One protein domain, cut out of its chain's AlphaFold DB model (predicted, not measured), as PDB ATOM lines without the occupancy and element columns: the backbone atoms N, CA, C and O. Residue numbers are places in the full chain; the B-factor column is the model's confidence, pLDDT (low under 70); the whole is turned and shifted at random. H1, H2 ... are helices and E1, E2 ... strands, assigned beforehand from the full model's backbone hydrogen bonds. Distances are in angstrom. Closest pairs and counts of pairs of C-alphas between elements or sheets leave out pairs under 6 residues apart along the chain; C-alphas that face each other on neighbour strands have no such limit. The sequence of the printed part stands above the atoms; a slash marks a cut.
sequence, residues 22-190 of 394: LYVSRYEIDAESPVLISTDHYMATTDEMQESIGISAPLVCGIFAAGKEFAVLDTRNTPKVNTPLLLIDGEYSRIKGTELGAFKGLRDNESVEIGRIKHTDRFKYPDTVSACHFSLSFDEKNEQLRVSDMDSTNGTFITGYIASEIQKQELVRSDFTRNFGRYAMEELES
ATOM      1  N   LEU A  22     332.551 188.670 314.228       49.72
ATOM      2  CA  LEU A  22     332.253 188.101 315.542       49.72
ATOM      3  C   LEU A  22     332.856 188.996 316.620       49.72
ATOM      4  O   LEU A  22     334.078 189.089 316.760       49.72
ATOM      5  N   TYR A  23     331.983 189.632 317.392       57.84
ATOM      6  CA  TYR A  23     332.352 190.315 318.624       57.84
ATOM      7  C   TYR A  23     332.293 189.330 319.790       57.84
ATOM      8  O   TYR A  23     331.536 188.356 319.755       57.84
ATOM      9  N   VAL A  24     333.063 189.600 320.847       59.00
ATOM     10  CA  VAL A  24     332.890 188.901 322.123       59.00
ATOM     11  C   VAL A  24     331.427 189.041 322.532       59.00
ATOM     12  O   VAL A  24     330.930 190.152 322.720       59.00
ATOM     13  N   SER A  25     330.737 187.912 322.621       60.03
ATOM     14  CA  SER A  25     329.291 187.901 322.771       60.03
ATOM     15  C   SER A  25     328.917 187.466 324.186       60.03
ATOM     16  O   SER A  25     329.577 186.616 324.793       60.03
ATOM     17  N   ARG A  26     327.900 188.132 324.742       67.81
ATOM     18  CA  ARG A  26     327.382 187.897 326.092       67.81
ATOM     19  C   ARG A  26     326.099 187.089 325.992       67.81
ATOM     20  O   ARG A  26     325.186 187.495 325.278       67.81
ATOM     21  N   TYR A  27     326.021 186.005 326.752       73.81
ATOM     22  CA  TYR A  27     324.885 185.092 326.733       73.81
ATOM     23  C   TYR A  27     324.470 184.718 328.149       73.81
ATOM     24  O   TYR A  27     325.316 184.425 328.994       73.81
ATOM     25  N   GLU A  28     323.164 184.737 328.391       78.75
ATOM     26  CA  GLU A  28     322.557 184.035 329.517       78.75
ATOM     27  C   GLU A  28     322.522 182.546 329.159       78.75
ATOM     28  O   GLU A  28     322.141 182.196 328.038       78.75
ATOM     29  N   ILE A  29     322.979 181.691 330.069       82.19
ATOM     30  CA  ILE A  29     322.951 180.241 329.888       82.19
ATOM     31  C   ILE A  29     321.861 179.629 330.761       82.19
ATOM     32  O   ILE A  29     321.675 180.032 331.908       82.19
ATOM     33  N   ASP A  30     321.165 178.642 330.209       77.94
ATOM     34  CA  ASP A  30     320.195 177.823 330.928       77.94
ATOM     35  C   ASP A  30     320.735 176.398 331.139       77.94
ATOM     36  O   ASP A  30     321.754 175.996 330.563       77.94
ATOM     37  N   ALA A  31     320.081 175.641 332.020       76.38
ATOM     38  CA  ALA A  31     320.534 174.308 332.411       76.38
ATOM     39  C   ALA A  31     320.398 173.262 331.288       76.38
ATOM     40  O   ALA A  31     321.112 172.255 331.279       76.38
ATOM     41  N   GLU A  32     319.507 173.494 330.323       79.62
ATOM     42  CA  GLU A  32     319.252 172.580 329.206       79.62
ATOM     43  C   GLU A  32     320.238 172.800 328.043       79.62
ATOM     44  O   GLU A  32     320.500 171.877 327.263       79.62
ATOM     45  N   SER A  33     320.832 173.995 327.960       82.69
ATOM     46  CA  SER A  33     321.618 174.478 326.822       82.69
ATOM     47  C   SER A  33     323.031 174.908 327.245       82.69
ATOM     48  O   SER A  33     323.342 176.098 327.339       82.69
ATOM     49  N   PRO A  34     323.939 173.947 327.475       86.81
ATOM     50  CA  PRO A  34     325.319 174.235 327.831       86.81
ATOM     51  C   PRO A  34     326.059 174.926 326.682       86.81
ATOM     52  O   PRO A  34     325.945 174.531 325.519       86.81
ATOM     53  N   VAL A  35     326.885 175.915 327.018       89.56
ATOM     54  CA  VAL A  35     327.660 176.684 326.040       89.56
ATOM     55  C   VAL A  35     329.075 176.135 325.927       89.56
ATOM     56  O   VAL A  35     329.716 175.795 326.922       89.56
ATOM     57  N   LEU A  36     329.562 176.061 324.688       90.81
ATOM     58  CA  LEU A  36     330.932 175.682 324.359       90.81
ATOM     59  C   LEU A  36     331.723 176.932 323.982       90.81
ATOM     60  O   LEU A  36     331.452 177.573 322.962       90.81
ATOM     61  N   ILE A  37     332.704 177.260 324.810       90.25
ATOM     62  CA  ILE A  37     333.629 178.372 324.632       90.25
ATOM     63  C   ILE A  37     334.927 177.842 324.023       90.25
ATOM     64  O   ILE A  37     335.451 176.817 324.460       90.25
ATOM     65  N   SER A  38     335.443 178.540 323.016       88.62
ATOM     66  CA  SER A  38     336.765 178.260 322.453       88.62
ATOM     67  C   SER A  38     337.858 178.718 323.414       88.62
ATOM     68  O   SER A  38     337.800 179.824 323.950       88.62
ATOM     69  N   THR A  39     338.854 177.864 323.629       88.31
ATOM     70  CA  THR A  39     340.006 178.153 324.510       88.31
ATOM     71  C   THR A  39     341.243 178.615 323.742       88.31
ATOM     72  O   THR A  39     342.233 179.036 324.326       88.31
ATOM     73  N   ASP A  40     341.156 178.565 322.424       86.12
ATOM     74  CA  ASP A  40     342.120 178.947 321.401       86.12
ATOM     75  C   ASP A  40     341.906 180.396 320.908       86.12
ATOM     76  O   ASP A  40     342.771 180.977 320.248       86.12
ATOM     77  N   HIS A  41     340.798 181.027 321.314       85.81
ATOM     78  CA  HIS A  41     340.492 182.435 321.065       85.81
ATOM     79  C   HIS A  41     340.357 183.200 322.384       85.81
ATOM     80  O   HIS A  41     339.458 182.946 323.182       85.81
ATOM     81  N   TYR A  42     341.243 184.173 322.608       84.81
ATOM     82  CA  TYR A  42     341.317 184.903 323.877       84.81
ATOM     83  C   TYR A  42     340.578 186.237 323.833       84.81
ATOM     84  O   TYR A  42     340.768 187.037 322.911       84.81
ATOM     85  N   MET A  43     339.793 186.508 324.876       80.56
ATOM     86  CA  MET A  43     339.193 187.820 325.130       80.56
ATOM     87  C   MET A  43     340.241 188.892 325.439       80.56
ATOM     88  O   MET A  43     340.035 190.050 325.090       80.56
ATOM     89  N   ALA A  44     341.339 188.509 326.094       77.56
ATOM     90  CA  ALA A  44     342.491 189.371 326.341       77.56
ATOM     91  C   ALA A  44     343.780 188.547 326.309       77.56
ATOM     92  O   ALA A  44     343.835 187.422 326.806       77.56
ATOM     93  N   THR A  45     344.823 189.108 325.717       83.06
ATOM     94  CA  THR A  45     346.157 188.509 325.639       83.06
ATOM     95  C   THR A  45     346.902 188.609 326.970       83.06
ATOM     96  O   THR A  45     346.525 189.368 327.863       83.06
ATOM     97  N   THR A  46     348.003 187.863 327.098       82.00
ATOM     98  CA  THR A  46     348.897 187.931 328.263       82.00
ATOM     99  C   THR A  46     349.366 189.354 328.558       82.00
ATOM    100  O   THR A  46     349.349 189.764 329.713       82.00
ATOM    101  N   ASP A  47     349.763 190.109 327.530       79.81
ATOM    102  CA  ASP A  47     350.292 191.467 327.701       79.81
ATOM    103  C   ASP A  47     349.209 192.419 328.229       79.81
ATOM    104  O   ASP A  47     349.443 193.165 329.180       79.81
ATOM    105  N   GLU A  48     347.990 192.325 327.690       75.88
ATOM    106  CA  GLU A  48     346.836 193.120 328.132       75.88
ATOM    107  C   GLU A  48     346.420 192.782 329.575       75.88
ATOM    108  O   GLU A  48     346.109 193.674 330.369       75.88
ATOM    109  N   MET A  49     346.437 191.499 329.944       75.50
ATOM    110  CA  MET A  49     346.142 191.037 331.308       75.50
ATOM    111  C   MET A  49     347.228 191.456 332.305       75.50
ATOM    112  O   MET A  49     346.931 191.860 333.436       75.50
ATOM    113  N   GLN A  50     348.489 191.435 331.877       74.50
ATOM    114  CA  GLN A  50     349.617 191.876 332.685       74.50
ATOM    115  C   GLN A  50     349.575 193.389 332.930       74.50
ATOM    116  O   GLN A  50     349.806 193.830 334.058       74.50
ATOM    117  N   GLU A  51     349.265 194.185 331.905       71.19
ATOM    118  CA  GLU A  51     349.167 195.642 332.016       71.19
ATOM    119  C   GLU A  51     347.964 196.075 332.869       71.19
ATOM    120  O   GLU A  51     348.085 196.962 333.722       71.19
ATOM    121  N   SER A  52     346.809 195.435 332.667       64.69
ATOM    122  CA  SER A  52     345.561 195.817 333.334       64.69
ATOM    123  C   SER A  52     345.519 195.405 334.805       64.69
ATOM    124  O   SER A  52     345.205 196.236 335.666       64.69
ATOM    125  N   ILE A  53     345.843 194.143 335.106       63.69
ATOM    126  CA  ILE A  53     345.602 193.540 336.427       63.69
ATOM    127  C   ILE A  53     346.797 192.740 336.970       63.69
ATOM    128  O   ILE A  53     346.717 192.173 338.058       63.69
ATOM    129  N   GLY A  54     347.935 192.737 336.267       64.31
ATOM    130  CA  GLY A  54     349.181 192.124 336.738       64.31
ATOM    131  C   GLY A  54     349.238 190.601 336.615       64.31
ATOM    132  O   GLY A  54     350.044 189.982 337.309       64.31
ATOM    133  N   ILE A  55     348.395 190.002 335.767       70.31
ATOM    134  CA  ILE A  55     348.316 188.549 335.567       70.31
ATOM    135  C   ILE A  55     348.999 188.143 334.255       70.31
ATOM    136  O   ILE A  55     348.605 188.585 333.181       70.31
ATOM    137  N   SER A  56     349.973 187.229 334.333       78.44
ATOM    138  CA  SER A  56     350.728 186.713 333.177       78.44
ATOM    139  C   SER A  56     350.062 185.490 332.519       78.44
ATOM    140  O   SER A  56     350.679 184.429 332.381       78.44
ATOM    141  N   ALA A  57     348.792 185.622 332.139       80.00
ATOM    142  CA  ALA A  57     348.039 184.604 331.402       80.00
ATOM    143  C   ALA A  57     346.910 185.261 330.585       80.00
ATOM    144  O   ALA A  57     346.320 186.229 331.074       80.00
ATOM    145  N   PRO A  58     346.592 184.775 329.371       86.62
ATOM    146  CA  PRO A  58     345.474 185.286 328.588       86.62
ATOM    147  C   PRO A  58     344.113 184.893 329.190       86.62
ATOM    148  O   PRO A  58     343.958 183.840 329.813       86.62
ATOM    149  N   LEU A  59     343.113 185.749 328.974       85.75
ATOM    150  CA  LEU A  59     341.723 185.555 329.390       85.75
ATOM    151  C   LEU A  59     340.944 184.802 328.308       85.75
ATOM    152  O   LEU A  59     340.815 185.292 327.187       85.75
ATOM    153  N   VAL A  60     340.377 183.652 328.666       89.19
ATOM    154  CA  VAL A  60     339.510 182.844 327.794       89.19
ATOM    155  C   VAL A  60     338.078 183.368 327.837       89.19
ATOM    156  O   VAL A  60     337.526 183.751 326.809       89.19
ATOM    157  N   CYS A  61     337.480 183.413 329.030       88.19
ATOM    158  CA  CYS A  61     336.113 183.889 329.217       88.19
ATOM    159  C   CYS A  61     335.888 184.546 330.577       88.19
ATOM    160  O   CYS A  61     336.569 184.240 331.560       88.19
ATOM    161  N   GLY A  62     334.878 185.411 330.628       85.81
ATOM    162  CA  GLY A  62     334.268 185.880 331.867       85.81
ATOM    163  C   GLY A  62     332.985 185.125 332.159       85.81
ATOM    164  O   GLY A  62     332.197 184.861 331.251       85.81
ATOM    165  N   ILE A  63     332.773 184.795 333.427       87.19
ATOM    166  CA  ILE A  63     331.546 184.165 333.903       87.19
ATOM    167  C   ILE A  63     331.018 185.006 335.049       87.19
ATOM    168  O   ILE A  63     331.745 185.343 335.979       87.19
ATOM    169  N   PHE A  64     329.743 185.334 334.986       83.00
ATOM    170  CA  PHE A  64     329.063 186.103 335.998       83.00
ATOM    171  C   PHE A  64     327.924 185.260 336.552       83.00
ATOM    172  O   PHE A  64     326.981 184.912 335.845       83.00
ATOM    173  N   ALA A  65     328.071 184.888 337.814       82.12
ATOM    174  CA  ALA A  65     327.163 184.019 338.534       82.12
ATOM    175  C   ALA A  65     326.542 184.845 339.647       82.12
ATOM    176  O   ALA A  65     327.167 185.087 340.685       82.12
ATOM    177  N   ALA A  66     325.340 185.346 339.383       75.50
ATOM    178  CA  ALA A  66     324.683 186.329 340.221       75.50
ATOM    179  C   ALA A  66     325.642 187.454 340.678       75.50
ATOM    180  O   ALA A  66     326.241 188.100 339.838       75.50
ATOM    181  N   GLY A  67     325.776 187.750 341.976       68.06
ATOM    182  CA  GLY A  67     326.590 188.861 342.506       68.06
ATOM    183  C   GLY A  67     328.104 188.705 342.370       68.06
ATOM    184  O   GLY A  67     328.844 189.478 342.980       68.06
ATOM    185  N   LYS A  68     328.587 187.671 341.671       77.12
ATOM    186  CA  LYS A  68     329.997 187.288 341.663       77.12
ATOM    187  C   LYS A  68     330.529 187.095 340.249       77.12
ATOM    188  O   LYS A  68     329.970 186.366 339.436       77.12
ATOM    189  N   GLU A  69     331.672 187.718 340.004       79.50
ATOM    190  CA  GLU A  69     332.415 187.630 338.755       79.50
ATOM    191  C   GLU A  69     333.539 186.597 338.863       79.50
ATOM    192  O   GLU A  69     334.217 186.483 339.889       79.50
ATOM    193  N   PHE A  70     333.753 185.866 337.780       84.00
ATOM    194  CA  PHE A  70     334.804 184.880 337.611       84.00
ATOM    195  C   PHE A  70     335.485 185.080 336.261       84.00
ATOM    196  O   PHE A  70     334.862 185.488 335.279       84.00
ATOM    197  N   ALA A  71     336.765 184.736 336.199       84.75
ATOM    198  CA  ALA A  71     337.532 184.732 334.962       84.75
ATOM    199  C   ALA A  71     338.212 183.377 334.772       84.75
ATOM    200  O   ALA A  71     338.743 182.804 335.726       84.75
ATOM    201  N   VAL A  72     338.196 182.872 333.540       88.00
ATOM    202  CA  VAL A  72     338.930 181.666 333.149       88.00
ATOM    203  C   VAL A  72     340.152 182.083 332.351       88.00
ATOM    204  O   VAL A  72     340.036 182.743 331.321       88.00
ATOM    205  N   LEU A  73     341.321 181.695 332.840       84.88
ATOM    206  CA  LEU A  73     342.612 181.972 332.230       84.88
ATOM    207  C   LEU A  73     343.154 180.708 331.575       84.88
ATOM    208  O   LEU A  73     343.005 179.620 332.134       84.88
ATOM    209  N   ASP A  74     343.834 180.860 330.442       88.75
ATOM    210  CA  ASP A  74     344.641 179.781 329.877       88.75
ATOM    211  C   ASP A  74     346.061 179.862 330.435       88.75
ATOM    212  O   ASP A  74     346.799 180.818 330.207       88.75
ATOM    213  N   THR A  75     346.436 178.846 331.201       81.50
ATOM    214  CA  THR A  75     347.715 178.763 331.903       81.50
ATOM    215  C   THR A  75     348.642 177.697 331.327       81.50
ATOM    216  O   THR A  75     349.692 177.441 331.919       81.50
ATOM    217  N   ARG A  76     348.331 177.119 330.153       83.00
ATOM    218  CA  ARG A  76     349.179 176.116 329.467       83.00
ATOM    219  C   ARG A  76     350.622 176.594 329.267       83.00
ATOM    220  O   ARG A  76     351.550 175.791 329.308       83.00
ATOM    221  N   ASN A  77     350.812 177.905 329.102       81.69
ATOM    222  CA  ASN A  77     352.118 178.543 328.909       81.69
ATOM    223  C   ASN A  77     352.595 179.374 330.117       81.69
ATOM    224  O   ASN A  77     353.573 180.116 330.006       81.69
ATOM    225  N   THR A  78     351.928 179.280 331.272       69.94
ATOM    226  CA  THR A  78     352.269 180.068 332.465       69.94
ATOM    227  C   THR A  78     353.227 179.286 333.376       69.94
ATOM    228  O   THR A  78     352.876 178.213 333.873       69.94
ATOM    229  N   PRO A  79     354.437 179.805 333.668       61.53
ATOM    230  CA  PRO A  79     355.385 179.117 334.540       61.53
ATOM    231  C   PRO A  79     354.808 178.864 335.941       61.53
ATOM    232  O   PRO A  79     354.247 179.768 336.553       61.53
ATOM    233  N   LYS A  80     355.039 177.660 336.488       62.16
ATOM    234  CA  LYS A  80     354.631 177.221 337.844       62.16
ATOM    235  C   LYS A  80     353.128 176.959 338.048       62.16
ATOM    236  O   LYS A  80     352.738 176.668 339.178       62.16
ATOM    237  N   VAL A  81     352.303 177.001 337.000       65.56
ATOM    238  CA  VAL A  81     350.895 176.570 337.059       65.56
ATOM    239  C   VAL A  81     350.768 175.191 336.409       65.56
ATOM    240  O   VAL A  81     351.130 175.009 335.255       65.56
ATOM    241  N   ASN A  82     350.267 174.204 337.158       66.56
ATOM    242  CA  ASN A  82     350.206 172.798 336.721       66.56
ATOM    243  C   ASN A  82     348.809 172.383 336.221       66.56
ATOM    244  O   ASN A  82     348.435 171.211 336.317       66.56
ATOM    245  N   THR A  83     348.005 173.336 335.755       73.00
ATOM    246  CA  THR A  83     346.673 173.094 335.184       73.00
ATOM    247  C   THR A  83     346.525 173.875 333.882       73.00
ATOM    248  O   THR A  83     347.033 174.996 333.814       73.00
ATOM    249  N   PRO A  84     345.875 173.314 332.848       80.12
ATOM    250  CA  PRO A  84     345.763 173.971 331.548       80.12
ATOM    251  C   PRO A  84     344.898 175.226 331.621       80.12
ATOM    252  O   PRO A  84     345.304 176.259 331.104       80.12
ATOM    253  N   LEU A  85     343.769 175.174 332.331       84.81
ATOM    254  CA  LEU A  85     342.950 176.352 332.595       84.81
ATOM    255  C   LEU A  85     342.866 176.630 334.096       84.81
ATOM    256  O   LEU A  85     342.917 175.717 334.931       84.81
ATOM    257  N   LEU A  86     342.698 177.903 334.435       80.88
ATOM    258  CA  LEU A  86     342.563 178.368 335.807       80.88
ATOM    259  C   LEU A  86     341.338 179.269 335.943       80.88
ATOM    260  O   LEU A  86     341.271 180.335 335.337       80.88
ATOM    261  N   LEU A  87     340.389 178.864 336.785       82.19
ATOM    262  CA  LEU A  87     339.309 179.731 337.233       82.19
ATOM    263  C   LEU A  87     339.822 180.602 338.378       82.19
ATOM    264  O   LEU A  87     340.353 180.084 339.367       82.19
ATOM    265  N   ILE A  88     339.619 181.910 338.265       74.50
ATOM    266  CA  ILE A  88     339.900 182.899 339.304       74.50
ATOM    267  C   ILE A  88     338.649 183.717 339.628       74.50
ATOM    268  O   ILE A  88     337.706 183.805 338.846       74.50
ATOM    269  N   ASP A  89     338.657 184.314 340.811       73.06
ATOM    270  CA  ASP A  89     337.629 185.244 341.265       73.06
ATOM    271  C   ASP A  89     337.905 186.645 340.693       73.06
ATOM    272  O   ASP A  89     339.045 187.115 340.746       73.06
ATOM    273  N   GLY A  90     336.880 187.319 340.170       63.16
ATOM    274  CA  GLY A  90     336.979 188.660 339.589       63.16
ATOM    275  C   GLY A  90     337.518 189.714 340.563       63.16
ATOM    276  O   GLY A  90     338.180 190.657 340.139       63.16
ATOM    277  N   GLU A  91     337.351 189.536 341.878       58.19
ATOM    278  CA  GLU A  91     337.899 190.465 342.878       58.19
ATOM    279  C   GLU A  91     339.424 190.378 343.031       58.19
ATOM    280  O   GLU A  91     340.057 191.380 343.370       58.19
ATOM    281  N   TYR A  92     340.043 189.229 342.722       50.28
ATOM    282  CA  TYR A  92     341.506 189.082 342.779       50.28
ATOM    283  C   TYR A  92     342.219 189.981 341.760       50.28
ATOM    284  O   TYR A  92     343.340 190.421 342.002       50.28
ATOM    285  N   SER A  93     341.541 190.337 340.666       48.81
ATOM    286  CA  SER A  93     342.047 191.281 339.662       48.81
ATOM    287  C   SER A  93     342.225 192.714 340.192       48.81
ATOM    288  O   SER A  93     342.952 193.514 339.602       48.81
ATOM    289  N   ARG A  94     341.592 193.055 341.326       49.81
ATOM    290  CA  ARG A  94     341.624 194.403 341.920       49.81
ATOM    291  C   ARG A  94     342.819 194.630 342.851       49.81
ATOM    292  O   ARG A  94     343.044 195.763 343.276       49.81
ATOM    293  N   ILE A  95     343.606 193.593 343.155       45.16
ATOM    294  CA  ILE A  95     344.759 193.673 344.063       45.16
ATOM    295  C   ILE A  95     346.052 193.531 343.251       45.16
ATOM    296  O   ILE A  95     346.564 192.430 343.042       45.16
ATOM    297  N   LYS A  96     346.598 194.669 342.794       47.53
ATOM    298  CA  LYS A  96     347.872 194.715 342.056       47.53
ATOM    299  C   LYS A  96     348.987 194.000 342.828       47.53
ATOM    300  O   LYS A  96     349.266 194.351 343.973       47.53
ATOM    301  N   GLY A  97     349.675 193.070 342.163       45.88
ATOM    302  CA  GLY A  97     350.915 192.463 342.662       45.88
ATOM    303  C   GLY A  97     350.748 191.251 343.581       45.88
ATOM    304  O   GLY A  97     351.694 190.909 344.287       45.88
ATOM    305  N   THR A  98     349.584 190.598 343.592       44.66
ATOM    306  CA  THR A  98     349.418 189.310 344.283       44.66
ATOM    307  C   THR A  98     349.811 188.148 343.367       44.66
ATOM    308  O   THR A  98     349.478 188.138 342.184       44.66
ATOM    309  N   GLU A  99     350.567 187.179 343.897       48.16
ATOM    310  CA  GLU A  99     350.799 185.889 343.230       48.16
ATOM    311  C   GLU A  99     349.438 185.265 342.894       48.16
ATOM    312  O   GLU A  99     348.527 185.378 343.714       48.16
ATOM    313  N   LEU A 100     349.291 184.650 341.708       48.62
ATOM    314  CA  LEU A 100     348.068 183.972 341.246       48.62
ATOM    315  C   LEU A 100     347.436 183.177 342.401       48.62
ATOM    316  O   LEU A 100     347.856 182.062 342.705       48.62
ATOM    317  N   GLY A 101     346.444 183.775 343.064       45.59
ATOM    318  CA  GLY A 101     345.756 183.212 344.223       45.59
ATOM    319  C   GLY A 101     344.760 182.164 343.761       45.59
ATOM    320  O   GLY A 101     343.553 182.380 343.843       45.59
ATOM    321  N   ALA A 102     345.297 181.090 343.177       48.22
ATOM    322  CA  ALA A 102     344.588 180.061 342.436       48.22
ATOM    323  C   ALA A 102     343.296 179.654 343.146       48.22
ATOM    324  O   ALA A 102     343.320 179.234 344.305       48.22
ATOM    325  N   PHE A 103     342.168 179.787 342.442       58.41
ATOM    326  CA  PHE A 103     340.877 179.445 343.011       58.41
ATOM    327  C   PHE A 103     340.498 177.998 342.699       58.41
ATOM    328  O   PHE A 103     340.353 177.212 343.634       58.41
ATOM    329  N   LYS A 104     340.399 177.617 341.419       70.88
ATOM    330  CA  LYS A 104     340.236 176.212 340.997       70.88
ATOM    331  C   LYS A 104     340.891 175.989 339.634       70.88
ATOM    332  O   LYS A 104     340.618 176.729 338.696       70.88
ATOM    333  N   GLY A 105     341.755 174.985 339.523       75.12
ATOM    334  CA  GLY A 105     342.304 174.565 338.233       75.12
ATOM    335  C   GLY A 105     341.350 173.603 337.530       75.12
ATOM    336  O   GLY A 105     340.717 172.786 338.196       75.12
ATOM    337  N   LEU A 106     341.245 173.705 336.208       76.75
ATOM    338  CA  LEU A 106     340.499 172.758 335.384       76.75
ATOM    339  C   LEU A 106     341.510 171.939 334.593       76.75
ATOM    340  O   LEU A 106     342.372 172.506 333.918       76.75
ATOM    341  N   ARG A 107     341.407 170.616 334.684       79.00
ATOM    342  CA  ARG A 107     342.187 169.679 333.872       79.00
ATOM    343  C   ARG A 107     341.287 169.011 332.846       79.00
ATOM    344  O   ARG A 107     340.063 169.073 332.950       79.00
ATOM    345  N   ASP A 108     341.919 168.381 331.867       83.50
ATOM    346  CA  ASP A 108     341.220 167.621 330.840       83.50
ATOM    347  C   ASP A 108     340.271 166.588 331.465       83.50
ATOM    348  O   ASP A 108     340.654 165.843 332.373       83.50
ATOM    349  N   ASN A 109     339.024 166.576 330.993       76.06
ATOM    350  CA  ASN A 109     337.939 165.712 331.469       76.06
ATOM    351  C   ASN A 109     337.576 165.849 332.964       76.06
ATOM    352  O   ASN A 109     336.793 165.049 333.483       76.06
ATOM    353  N   GLU A 110     338.085 166.862 333.670       78.81
ATOM    354  CA  GLU A 110     337.644 167.191 335.025       78.81
ATOM    355  C   GLU A 110     336.507 168.216 334.982       78.81
ATOM    356  O   GLU A 110     336.485 169.130 334.156       78.81
ATOM    357  N   SER A 111     335.551 168.064 335.902       83.81
ATOM    358  CA  SER A 111     334.469 169.027 336.094       83.81
ATOM    359  C   SER A 111     334.651 169.794 337.397       83.81
ATOM    360  O   SER A 111     334.854 169.216 338.466       83.81
ATOM    361  N   VAL A 112     334.540 171.114 337.309       84.62
ATOM    362  CA  VAL A 112     334.554 172.026 338.447       84.62
ATOM    363  C   VAL A 112     333.170 172.626 338.589       84.62
ATOM    364  O   VAL A 112     332.700 173.332 337.708       84.62
ATOM    365  N   GLU A 113     332.529 172.384 339.727       87.38
ATOM    366  CA  GLU A 113     331.246 173.017 340.045       87.38
ATOM    367  C   GLU A 113     331.451 174.164 341.028       87.38
ATOM    368  O   GLU A 113     332.239 174.052 341.985       87.38
ATOM    369  N   ILE A 114     330.688 175.224 340.791       85.56
ATOM    370  CA  ILE A 114     330.655 176.463 341.547       85.56
ATOM    371  C   ILE A 114     329.265 176.634 342.147       85.56
ATOM    372  O   ILE A 114     328.247 176.558 341.461       85.56
ATOM    373  N   GLY A 115     329.234 176.862 343.454       75.31
ATOM    374  CA  GLY A 115     328.009 177.095 344.199       75.31
ATOM    375  C   GLY A 115     328.235 176.989 345.702       75.31
ATOM    376  O   GLY A 115     329.242 176.454 346.171       75.31
ATOM    377  N   ARG A 116     327.290 177.508 346.482       67.81
ATOM    378  CA  ARG A 116     327.405 177.606 347.949       67.81
ATOM    379  C   ARG A 116     327.188 176.281 348.689       67.81
ATOM    380  O   ARG A 116     327.332 176.224 349.911       67.81
ATOM    381  N   ILE A 117     326.859 175.196 347.981       63.09
ATOM    382  CA  ILE A 117     326.713 173.863 348.577       63.09
ATOM    383  C   ILE A 117     328.060 173.294 349.041       63.09
ATOM    384  O   ILE A 117     328.105 172.550 350.025       63.09
ATOM    385  N   LYS A 118     329.165 173.671 348.380       63.56
ATOM    386  CA  LYS A 118     330.517 173.215 348.726       63.56
ATOM    387  C   LYS A 118     331.061 174.020 349.903       63.56
ATOM    388  O   LYS A 118     331.024 175.247 349.901       63.56
ATOM    389  N   HIS A 119     331.605 173.330 350.908       48.28
ATOM    390  CA  HIS A 119     332.102 173.948 352.143       48.28
ATOM    391  C   HIS A 119     333.130 175.069 351.890       48.28
ATOM    392  O   HIS A 119     333.083 176.103 352.548       48.28
ATOM    393  N   THR A 120     334.022 174.886 350.912       57.28
ATOM    394  CA  THR A 120     335.066 175.859 350.530       57.28
ATOM    395  C   THR A 120     334.521 177.138 349.894       57.28
ATOM    396  O   THR A 120     335.187 178.167 349.919       57.28
ATOM    397  N   ASP A 121     333.313 177.074 349.338       60.19
ATOM    398  CA  ASP A 121     332.724 178.117 348.499       60.19
ATOM    399  C   ASP A 121     331.595 178.862 349.240       60.19
ATOM    400  O   ASP A 121     331.314 180.031 348.979       60.19
ATOM    401  N   ARG A 122     330.988 178.198 350.233       55.97
ATOM    402  CA  ARG A 122     329.817 178.633 351.011       55.97
ATOM    403  C   ARG A 122     329.944 180.000 351.683       55.97
ATOM    404  O   ARG A 122     328.956 180.725 351.751       55.97
ATOM    405  N   PHE A 123     331.135 180.341 352.176       51.03
ATOM    406  CA  PHE A 123     331.426 181.636 352.812       51.03
ATOM    407  C   PHE A 123     332.171 182.605 351.889       51.03
ATOM    408  O   PHE A 123     332.466 183.727 352.291       51.03
ATOM    409  N   LYS A 124     332.518 182.159 350.677       62.66
ATOM    410  CA  LYS A 124     333.296 182.946 349.722       62.66
ATOM    411  C   LYS A 124     332.405 183.791 348.813       62.66
ATOM    412  O   LYS A 124     332.825 184.855 348.365       62.66
ATOM    413  N   TYR A 125     331.203 183.313 348.511       69.88
ATOM    414  CA  TYR A 125     330.306 183.959 347.557       69.88
ATOM    415  C   TYR A 125     329.177 184.730 348.235       69.88
ATOM    416  O   TYR A 125     328.720 184.302 349.302       69.88
ATOM    417  N   PRO A 126     328.707 185.833 347.615       63.12
ATOM    418  CA  PRO A 126     327.518 186.529 348.079       63.12
ATOM    419  C   PRO A 126     326.301 185.602 348.039       63.12
ATOM    420  O   PRO A 126     326.284 184.574 347.354       63.12
ATOM    421  N   ASP A 127     325.278 185.968 348.799       59.75
ATOM    422  CA  ASP A 127     324.071 185.172 348.969       59.75
ATOM    423  C   ASP A 127     323.244 184.991 347.697       59.75
ATOM    424  O   ASP A 127     322.548 183.986 347.554       59.75
ATOM    425  N   THR A 128     323.430 185.898 346.745       66.50
ATOM    426  CA  THR A 128     322.874 185.845 345.398       66.50
ATOM    427  C   THR A 128     323.391 184.657 344.567       66.50
ATOM    428  O   THR A 128     322.723 184.260 343.612       66.50
ATOM    429  N   VAL A 129     324.524 184.030 344.916       73.50
ATOM    430  CA  VAL A 129     324.996 182.798 344.250       73.50
ATOM    431  C   VAL A 129     324.214 181.582 344.759       73.50
ATOM    432  O   VAL A 129     324.069 181.371 345.959       73.50
ATOM    433  N   SER A 130     323.742 180.733 343.851       72.81
ATOM    434  CA  SER A 130     322.927 179.546 344.167       72.81
ATOM    435  C   SER A 130     323.735 178.416 344.834       72.81
ATOM    436  O   SER A 130     324.972 178.413 344.847       72.81
ATOM    437  N   ALA A 131     323.039 177.428 345.411       71.62
ATOM    438  CA  ALA A 131     323.665 176.274 346.069       71.62
ATOM    439  C   ALA A 131     324.540 175.460 345.098       71.62
ATOM    440  O   ALA A 131     325.711 175.218 345.388       71.62
ATOM    441  N   CYS A 132     324.002 175.124 343.931       81.94
ATOM    442  CA  CYS A 132     324.733 174.722 342.734       81.94
ATOM    443  C   CYS A 132     324.413 175.797 341.695       81.94
ATOM    444  O   CYS A 132     323.237 176.060 341.480       81.94
ATOM    445  N   HIS A 133     325.409 176.495 341.151       86.75
ATOM    446  CA  HIS A 133     325.149 177.627 340.258       86.75
ATOM    447  C   HIS A 133     325.579 177.311 338.831       86.75
ATOM    448  O   HIS A 133     324.752 177.320 337.932       86.75
ATOM    449  N   PHE A 134     326.846 176.948 338.630       91.69
ATOM    450  CA  PHE A 134     327.325 176.520 337.320       91.69
ATOM    451  C   PHE A 134     328.428 175.472 337.437       91.69
ATOM    452  O   PHE A 134     329.100 175.347 338.466       91.69
ATOM    453  N   SER A 135     328.638 174.735 336.353       92.56
ATOM    454  CA  SER A 135     329.743 173.797 336.198       92.56
ATOM    455  C   SER A 135     330.584 174.129 334.974       92.56
ATOM    456  O   SER A 135     330.115 174.726 334.004       92.56
ATOM    457  N   LEU A 136     331.853 173.746 335.055       93.19
ATOM    458  CA  LEU A 136     332.845 173.888 334.008       93.19
ATOM    459  C   LEU A 136     333.488 172.538 333.737       93.19
ATOM    460  O   LEU A 136     333.915 171.884 334.686       93.19
ATOM    461  N   SER A 137     333.643 172.169 332.473       93.06
ATOM    462  CA  SER A 137     334.466 171.025 332.077       93.06
ATOM    463  C   SER A 137     335.311 171.374 330.863       93.06
ATOM    464  O   SER A 137     334.800 171.964 329.909       93.06
ATOM    465  N   PHE A 138     336.586 171.003 330.891       91.50
ATOM    466  CA  PHE A 138     337.520 171.273 329.803       91.50
ATOM    467  C   PHE A 138     337.789 170.005 328.990       91.50
ATOM    468  O   PHE A 138     338.105 168.960 329.558       91.50
ATOM    469  N   ASP A 139     337.656 170.121 327.671       90.06
ATOM    470  CA  ASP A 139     338.038 169.110 326.689       90.06
ATOM    471  C   ASP A 139     339.278 169.615 325.948       90.06
ATOM    472  O   ASP A 139     339.191 170.471 325.059       90.06
ATOM    473  N   GLU A 140     340.445 169.103 326.342       86.69
ATOM    474  CA  GLU A 140     341.727 169.537 325.785       86.69
ATOM    475  C   GLU A 140     341.878 169.120 324.321       86.69
ATOM    476  O   GLU A 140     342.471 169.844 323.522       86.69
ATOM    477  N   LYS A 141     341.297 167.978 323.936       87.31
ATOM    478  CA  LYS A 141     341.391 167.456 322.570       87.31
ATOM    479  C   LYS A 141     340.662 168.350 321.569       87.31
ATOM    480  O   LYS A 141     341.115 168.477 320.432       87.31
ATOM    481  N   ASN A 142     339.528 168.908 321.976       87.00
ATOM    482  CA  ASN A 142     338.707 169.775 321.135       87.00
ATOM    483  C   ASN A 142     338.935 171.272 321.410       87.00
ATOM    484  O   ASN A 142     338.253 172.089 320.796       87.00
ATOM    485  N   GLU A 143     339.856 171.620 322.315       88.56
ATOM    486  CA  GLU A 143     340.141 172.991 322.773       88.56
ATOM    487  C   GLU A 143     338.888 173.751 323.236       88.56
ATOM    488  O   GLU A 143     338.731 174.957 323.019       88.56
ATOM    489  N   GLN A 144     337.981 173.044 323.910       91.25
ATOM    490  CA  GLN A 144     336.674 173.569 324.290       91.25
ATOM    491  C   GLN A 144     336.467 173.562 325.799       91.25
ATOM    492  O   GLN A 144     336.640 172.553 326.482       91.25
ATOM    493  N   LEU A 145     336.012 174.701 326.310       93.00
ATOM    494  CA  LEU A 145     335.483 174.836 327.654       93.00
ATOM    495  C   LEU A 145     333.962 174.768 327.582       93.00
ATOM    496  O   LEU A 145     333.306 175.645 327.023       93.00
ATOM    497  N   ARG A 146     333.390 173.735 328.188       93.75
ATOM    498  CA  ARG A 146     331.950 173.635 328.385       93.75
ATOM    499  C   ARG A 146     331.575 174.320 329.687       93.75
ATOM    500  O   ARG A 146     332.158 174.027 330.730       93.75
ATOM    501  N   VAL A 147     330.562 175.173 329.621       93.25
ATOM    502  CA  VAL A 147     329.951 175.812 330.785       93.25
ATOM    503  C   VAL A 147     328.474 175.448 330.814       93.25
ATOM    504  O   VAL A 147     327.803 175.463 329.782       93.25
ATOM    505  N   SER A 148     327.966 175.053 331.974       92.94
ATOM    506  CA  SER A 148     326.565 174.652 332.140       92.94
ATOM    507  C   SER A 148     325.989 175.318 333.378       92.94
ATOM    508  O   SER A 148     326.609 175.250 334.442       92.94
ATOM    509  N   ASP A 149     324.824 175.945 333.240       89.69
ATOM    510  CA  ASP A 149     324.048 176.404 334.389       89.69
ATOM    511  C   ASP A 149     323.516 175.173 335.140       89.69
ATOM    512  O   ASP A 149     323.275 174.124 334.538       89.69
ATOM    513  N   MET A 150     323.423 175.255 336.463       88.38
ATOM    514  CA  MET A 150     322.989 174.148 337.320       88.38
ATOM    515  C   MET A 150     321.644 174.458 337.982       88.38
ATOM    516  O   MET A 150     321.508 174.290 339.195       88.38
ATOM    517  N   ASP A 151     320.684 174.931 337.185       81.19
ATOM    518  CA  ASP A 151     319.379 175.432 337.631       81.19
ATOM    519  C   ASP A 151     319.533 176.578 338.639       81.19
ATOM    520  O   ASP A 151     318.960 176.588 339.737       81.19
ATOM    521  N   SER A 152     320.376 177.547 338.282       80.06
ATOM    522  CA  SER A 152     320.630 178.692 339.136       80.06
ATOM    523  C   SER A 152     319.381 179.566 339.270       80.06
ATOM    524  O   SER A 152     318.621 179.808 338.337       80.06
ATOM    525  N   THR A 153     319.172 180.092 340.472       69.88
ATOM    526  CA  THR A 153     318.009 180.933 340.796       69.88
ATOM    527  C   THR A 153     318.076 182.325 340.172       69.88
ATOM    528  O   THR A 153     317.055 182.993 340.071       69.88
ATOM    529  N   ASN A 154     319.277 182.774 339.798       71.25
ATOM    530  CA  ASN A 154     319.565 184.151 339.385       71.25
ATOM    531  C   ASN A 154     320.279 184.232 338.023       71.25
ATOM    532  O   ASN A 154     320.784 185.296 337.665       71.25
ATOM    533  N   GLY A 155     320.316 183.114 337.289       79.62
ATOM    534  CA  GLY A 155     320.962 182.991 335.989       79.62
ATOM    535  C   GLY A 155     322.490 183.022 336.055       79.62
ATOM    536  O   GLY A 155     323.105 183.664 336.914       79.62
ATOM    537  N   THR A 156     323.109 182.364 335.080       86.06
ATOM    538  CA  THR A 156     324.543 182.471 334.816       86.06
ATOM    539  C   THR A 156     324.748 183.181 333.481       86.06
ATOM    540  O   THR A 156     324.121 182.848 332.478       86.06
ATOM    541  N   PHE A 157     325.651 184.160 333.447       85.88
ATOM    542  CA  PHE A 157     326.012 184.884 332.231       85.88
ATOM    543  C   PHE A 157     327.453 184.595 331.859       85.88
ATOM    544  O   PHE A 157     328.344 184.606 332.707       85.88
ATOM    545  N   ILE A 158     327.702 184.387 330.574       86.19
ATOM    546  CA  ILE A 158     329.042 184.147 330.047       86.19
ATOM    547  C   ILE A 158     329.348 185.194 328.999       86.19
ATOM    548  O   ILE A 158     328.486 185.610 328.228       86.19
ATOM    549  N   THR A 159     330.602 185.613 328.977       81.75
ATOM    550  CA  THR A 159     331.175 186.433 327.920       81.75
ATOM    551  C   THR A 159     332.405 185.708 327.393       81.75
ATOM    552  O   THR A 159     333.281 185.347 328.177       81.75
ATOM    553  N   GLY A 160     332.457 185.450 326.088       83.00
ATOM    554  CA  GLY A 160     333.548 184.707 325.451       83.00
ATOM    555  C   GLY A 160     333.281 184.440 323.974       83.00
ATOM    556  O   GLY A 160     332.242 184.835 323.441       83.00
ATOM    557  N   TYR A 161     334.216 183.769 323.303       83.69
ATOM    558  CA  TYR A 161     334.022 183.334 321.920       83.69
ATOM    559  C   TYR A 161     333.353 181.958 321.886       83.69
ATOM    560  O   TYR A 161     333.949 180.956 322.288       83.69
ATOM    561  N   ILE A 162     332.110 181.897 321.402       84.25
ATOM    562  CA  ILE A 162     331.376 180.635 321.266       84.25
ATOM    563  C   ILE A 162     331.965 179.815 320.117       84.25
ATOM    564  O   ILE A 162     331.986 180.253 318.966       84.25
ATOM    565  N   ALA A 163     332.363 178.576 320.407       84.25
ATOM    566  CA  ALA A 163     333.027 177.689 319.451       84.25
ATOM    567  C   ALA A 163     332.211 177.471 318.159       84.25
ATOM    568  O   ALA A 163     332.767 177.428 317.062       84.25
ATOM    569  N   SER A 164     330.881 177.382 318.272       79.25
ATOM    570  CA  SER A 164     329.981 177.181 317.125       79.25
ATOM    571  C   SER A 164     329.827 178.405 316.202       79.25
ATOM    572  O   SER A 164     329.386 178.258 315.057       79.25
ATOM    573  N   GLU A 165     330.201 179.597 316.673       76.19
ATOM    574  CA  GLU A 165     330.063 180.868 315.947       76.19
ATOM    575  C   GLU A 165     331.357 181.252 315.221       76.19
ATOM    576  O   GLU A 165     331.309 181.786 314.111       76.19
ATOM    577  N   ILE A 166     332.510 180.886 315.789       72.75
ATOM    578  CA  ILE A 166     333.848 181.180 315.247       72.75
ATOM    579  C   ILE A 166     334.034 180.609 313.838       72.75
ATOM    580  O   ILE A 166     334.587 181.271 312.965       72.75
ATOM    581  N   GLN A 167     333.520 179.406 313.568       64.12
ATOM    582  CA  GLN A 167     333.659 178.772 312.250       64.12
ATOM    583  C   GLN A 167     332.914 179.514 311.125       64.12
ATOM    584  O   GLN A 167     333.126 179.216 309.950       64.12
ATOM    585  N   LYS A 168     332.025 180.457 311.464       59.41
ATOM    586  CA  LYS A 168     331.119 181.123 310.516       59.41
ATOM    587  C   LYS A 168     331.456 182.597 310.280       59.41
ATOM    588  O   LYS A 168     330.793 183.228 309.460       59.41
ATOM    589  N   GLN A 169     332.433 183.158 310.995       64.50
ATOM    590  CA  GLN A 169     332.603 184.607 311.121       64.50
ATOM    591  C   GLN A 169     334.081 185.026 311.192       64.50
ATOM    592  O   GLN A 169     334.959 184.224 311.496       64.50
ATOM    593  N   GLU A 170     334.368 186.290 310.871       54.22
ATOM    594  CA  GLU A 170     335.708 186.876 311.012       54.22
ATOM    595  C   GLU A 170     335.834 187.521 312.400       54.22
ATOM    596  O   GLU A 170     334.974 188.299 312.802       54.22
ATOM    597  N   LEU A 171     336.871 187.178 313.169       57.47
ATOM    598  CA  LEU A 171     337.027 187.661 314.545       57.47
ATOM    599  C   LEU A 171     337.429 189.137 314.579       57.47
ATOM    600  O   LEU A 171     338.462 189.516 314.025       57.47
ATOM    601  N   VAL A 172     336.670 189.952 315.312       55.84
ATOM    602  CA  VAL A 172     337.014 191.356 315.566       55.84
ATOM    603  C   VAL A 172     337.313 191.544 317.049       55.84
ATOM    604  O   VAL A 172     336.456 191.343 317.907       55.84
ATOM    605  N   ARG A 173     338.550 191.952 317.360       54.19
ATOM    606  CA  ARG A 173     338.971 192.267 318.733       54.19
ATOM    607  C   ARG A 173     338.272 193.541 319.218       54.19
ATOM    608  O   ARG A 173     338.388 194.583 318.581       54.19
ATOM    609  N   SER A 174     337.566 193.461 320.344       49.22
ATOM    610  CA  SER A 174     336.965 194.618 321.023       49.22
ATOM    611  C   SER A 174     337.850 195.118 322.173       49.22
ATOM    612  O   SER A 174     338.387 194.286 322.899       49.22
ATOM    613  N   ASP A 175     337.909 196.439 322.403       50.78
ATOM    614  CA  ASP A 175     338.651 197.147 323.482       50.78
ATOM    615  C   ASP A 175     338.102 196.888 324.915       50.78
ATOM    616  O   ASP A 175     337.893 197.790 325.734       50.78
ATOM    617  N   PHE A 176     337.784 195.636 325.225       49.72
ATOM    618  CA  PHE A 176     336.907 195.237 326.323       49.72
ATOM    619  C   PHE A 176     337.564 195.257 327.718       49.72
ATOM    620  O   PHE A 176     336.861 195.375 328.725       49.72
ATOM    621  N   THR A 177     338.899 195.256 327.811       50.62
ATOM    622  CA  THR A 177     339.663 195.229 329.079       50.62
ATOM    623  C   THR A 177     339.357 196.383 330.041       50.62
ATOM    624  O   THR A 177     339.682 196.293 331.222       50.62
ATOM    625  N   ARG A 178     338.677 197.456 329.601       47.72
ATOM    626  CA  ARG A 178     338.304 198.590 330.467       47.72
ATOM    627  C   ARG A 178     336.923 198.511 331.127       47.72
ATOM    628  O   ARG A 178     336.669 199.312 332.022       47.72
ATOM    629  N   ASN A 179     336.031 197.607 330.710       47.62
ATOM    630  CA  ASN A 179     334.625 197.617 331.160       47.62
ATOM    631  C   ASN A 179     334.088 196.268 331.683       47.62
ATOM    632  O   ASN A 179     332.894 196.194 331.972       47.62
ATOM    633  N   PHE A 180     334.949 195.254 331.841       48.47
ATOM    634  CA  PHE A 180     334.611 193.870 332.224       48.47
ATOM    635  C   PHE A 180     333.557 193.761 333.345       48.47
ATOM    636  O   PHE A 180     332.557 193.076 333.171       48.47
ATOM    637  N   GLY A 181     333.691 194.556 334.414       44.59
ATOM    638  CA  GLY A 181     332.753 194.523 335.540       44.59
ATOM    639  C   GLY A 181     331.594 195.530 335.499       44.59
ATOM    640  O   GLY A 181     330.646 195.376 336.256       44.59
ATOM    641  N   ARG A 182     331.626 196.585 334.671       42.56
ATOM    642  CA  ARG A 182     330.669 197.710 334.815       42.56
ATOM    643  C   ARG A 182     329.308 197.431 334.176       42.56
ATOM    644  O   ARG A 182     328.283 197.689 334.790       42.56
ATOM    645  N   TYR A 183     329.296 196.865 332.970       42.25
ATOM    646  CA  TYR A 183     328.050 196.639 332.226       42.25
ATOM    647  C   TYR A 183     327.291 195.378 332.666       42.25
ATOM    648  O   TYR A 183     326.070 195.339 332.556       42.25
ATOM    649  N   ALA A 184     327.985 194.365 333.202       41.72
ATOM    650  CA  ALA A 184     327.326 193.203 333.801       41.72
ATOM    651  C   ALA A 184     326.583 193.585 335.092       41.72
ATOM    652  O   ALA A 184     325.452 193.151 335.291       41.72
ATOM    653  N   MET A 185     327.182 194.455 335.914       40.00
ATOM    654  CA  MET A 185     326.593 194.937 337.167       40.00
ATOM    655  C   MET A 185     325.348 195.804 336.935       40.00
ATOM    656  O   MET A 185     324.339 195.558 337.574       40.00
ATOM    657  N   GLU A 186     325.361 196.749 335.987       39.72
ATOM    658  CA  GLU A 186     324.227 197.675 335.768       39.72
ATOM    659  C   GLU A 186     322.919 196.967 335.344       39.72
ATOM    660  O   GLU A 186     321.827 197.397 335.710       39.72
ATOM    661  N   GLU A 187     323.005 195.862 334.598       37.91
ATOM    662  CA  GLU A 187     321.828 195.110 334.138       37.91
ATOM    663  C   GLU A 187     321.364 194.060 335.165       37.91
ATOM    664  O   GLU A 187     320.171 193.764 335.255       37.91
ATOM    665  N   LEU A 188     322.285 193.531 335.982       39.62
ATOM    666  CA  LEU A 188     322.007 192.488 336.980       39.62
ATOM    667  C   LEU A 188     321.698 193.034 338.373       39.62
ATOM    668  O   LEU A 188     320.906 192.416 339.074       39.62
ATOM    669  N   GLU A 189     322.165 194.235 338.723       39.41
ATOM    670  CA  GLU A 189     321.666 195.000 339.876       39.41
ATOM    671  C   GLU A 189     320.149 195.213 339.811       39.41
ATOM    672  O   GLU A 189     319.491 195.278 340.844       39.41
ATOM    673  N   SER A 190     319.575 195.243 338.602       36.94
ATOM    674  CA  SER A 190     318.124 195.306 338.397       36.94
ATOM    675  C   SER A 190     317.396 193.958 338.543       36.94
ATOM    676  O   SER A 190     316.171 193.944 338.659       36.94
TER     677      SER A 190
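Overview. This is residues 22 to 190 of the 394 residues of the protein "FHA domain-containing protein" of Candidatus Saccharibacteria bacterium RIFCSPHIGHO2_01_FULL_46_30 (UniProt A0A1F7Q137). Two antiparallel sheets lie face to face as a sandwich, a six-stranded one and a four-stranded one, with their strands nearly aligned. Short helices sit round them: H2 on the larger sheet, H3 on the smaller, while H1 and H4 only graze the larger. The 169 printed residues have four named helices and ten named strands in the order E1 E2 H1 E3 E4 E5 H2 E6 E7 E8 E9 E10 H3 H4; the sheets run E1 E10 E3 E4 E5 E6 and E2 E9 E8 E7. The class is mixed, helices and strands, with under half of the residues in named elements. The whole is compact, with a radius of gyration of the C-alphas of 14.9 A, and rounded, spanning 39 by 35 by 34 A.

Along the chain. In the larger sheet E1 is residues 25 to 29, starting at C-alpha 25 (329.291, 187.901, 322.771), E10 156 to 160, E3 59 to 65 (17.3 A), E4 68 to 74 (20.2 A), E5 85 to 89 and E6 104 to 106. In the smaller sheet E2 is 35 to 38, E9 144 to 149 (16.4 A), E8 134 to 139 (16.8 A) and E7 111 to 114. H1 is 46 to 53, H2 90 to 94, H3 163 to 166 and H4 182 to 188, ending at C-alpha 188 (322.007, 192.488, 336.980).

Arrangement. The larger sheet is strongly twisted, and E1 and E6 are its edge strands. E3, E4 and E5 form a meander, each strand the antiparallel neighbour of the one before, as do E7, E8 and E9. Across E3 and E4, a hairpin, N 63 and O 70 are 2.9 A apart; across E10 and E3, N 64 and O 157 are 2.8 A apart. In the smaller sheet N 137 and O 146 of E8 and E9, a hairpin, are 2.9 A apart. The facing parts of the sheets are 9.2 A centre to centre, with their strands at 11 degrees. H2 has a height over the larger sheet of 5.7 A and is over none of its strands; its closest C-alphas to E4 are Gly 90 and Glu 69, 4.8 A apart. H3 is on the smaller sheet, the C-alphas of Ala 163 and Ser 38 in E2 being closest at 4.8 A. Every O i to N i+4 pair is within hydrogen-bond range in H1, 2 of 3 in H4 and 0 of 1 in H2, where 2 of 2 O i to N i+3 pairs are; H3 is too short for an O i to N i+4 pair.

Size, cuts and confidence. The C-alphas of His 119 and Glu 170 are farthest apart, at 43.3 A. The printed part has no cut. The links E7 to E8 and H3 to H4 are long. Mean pLDDT of the printed part is 71.7; residues 90 to 103, 116 to 128 and 167 to 190 are among those under 70.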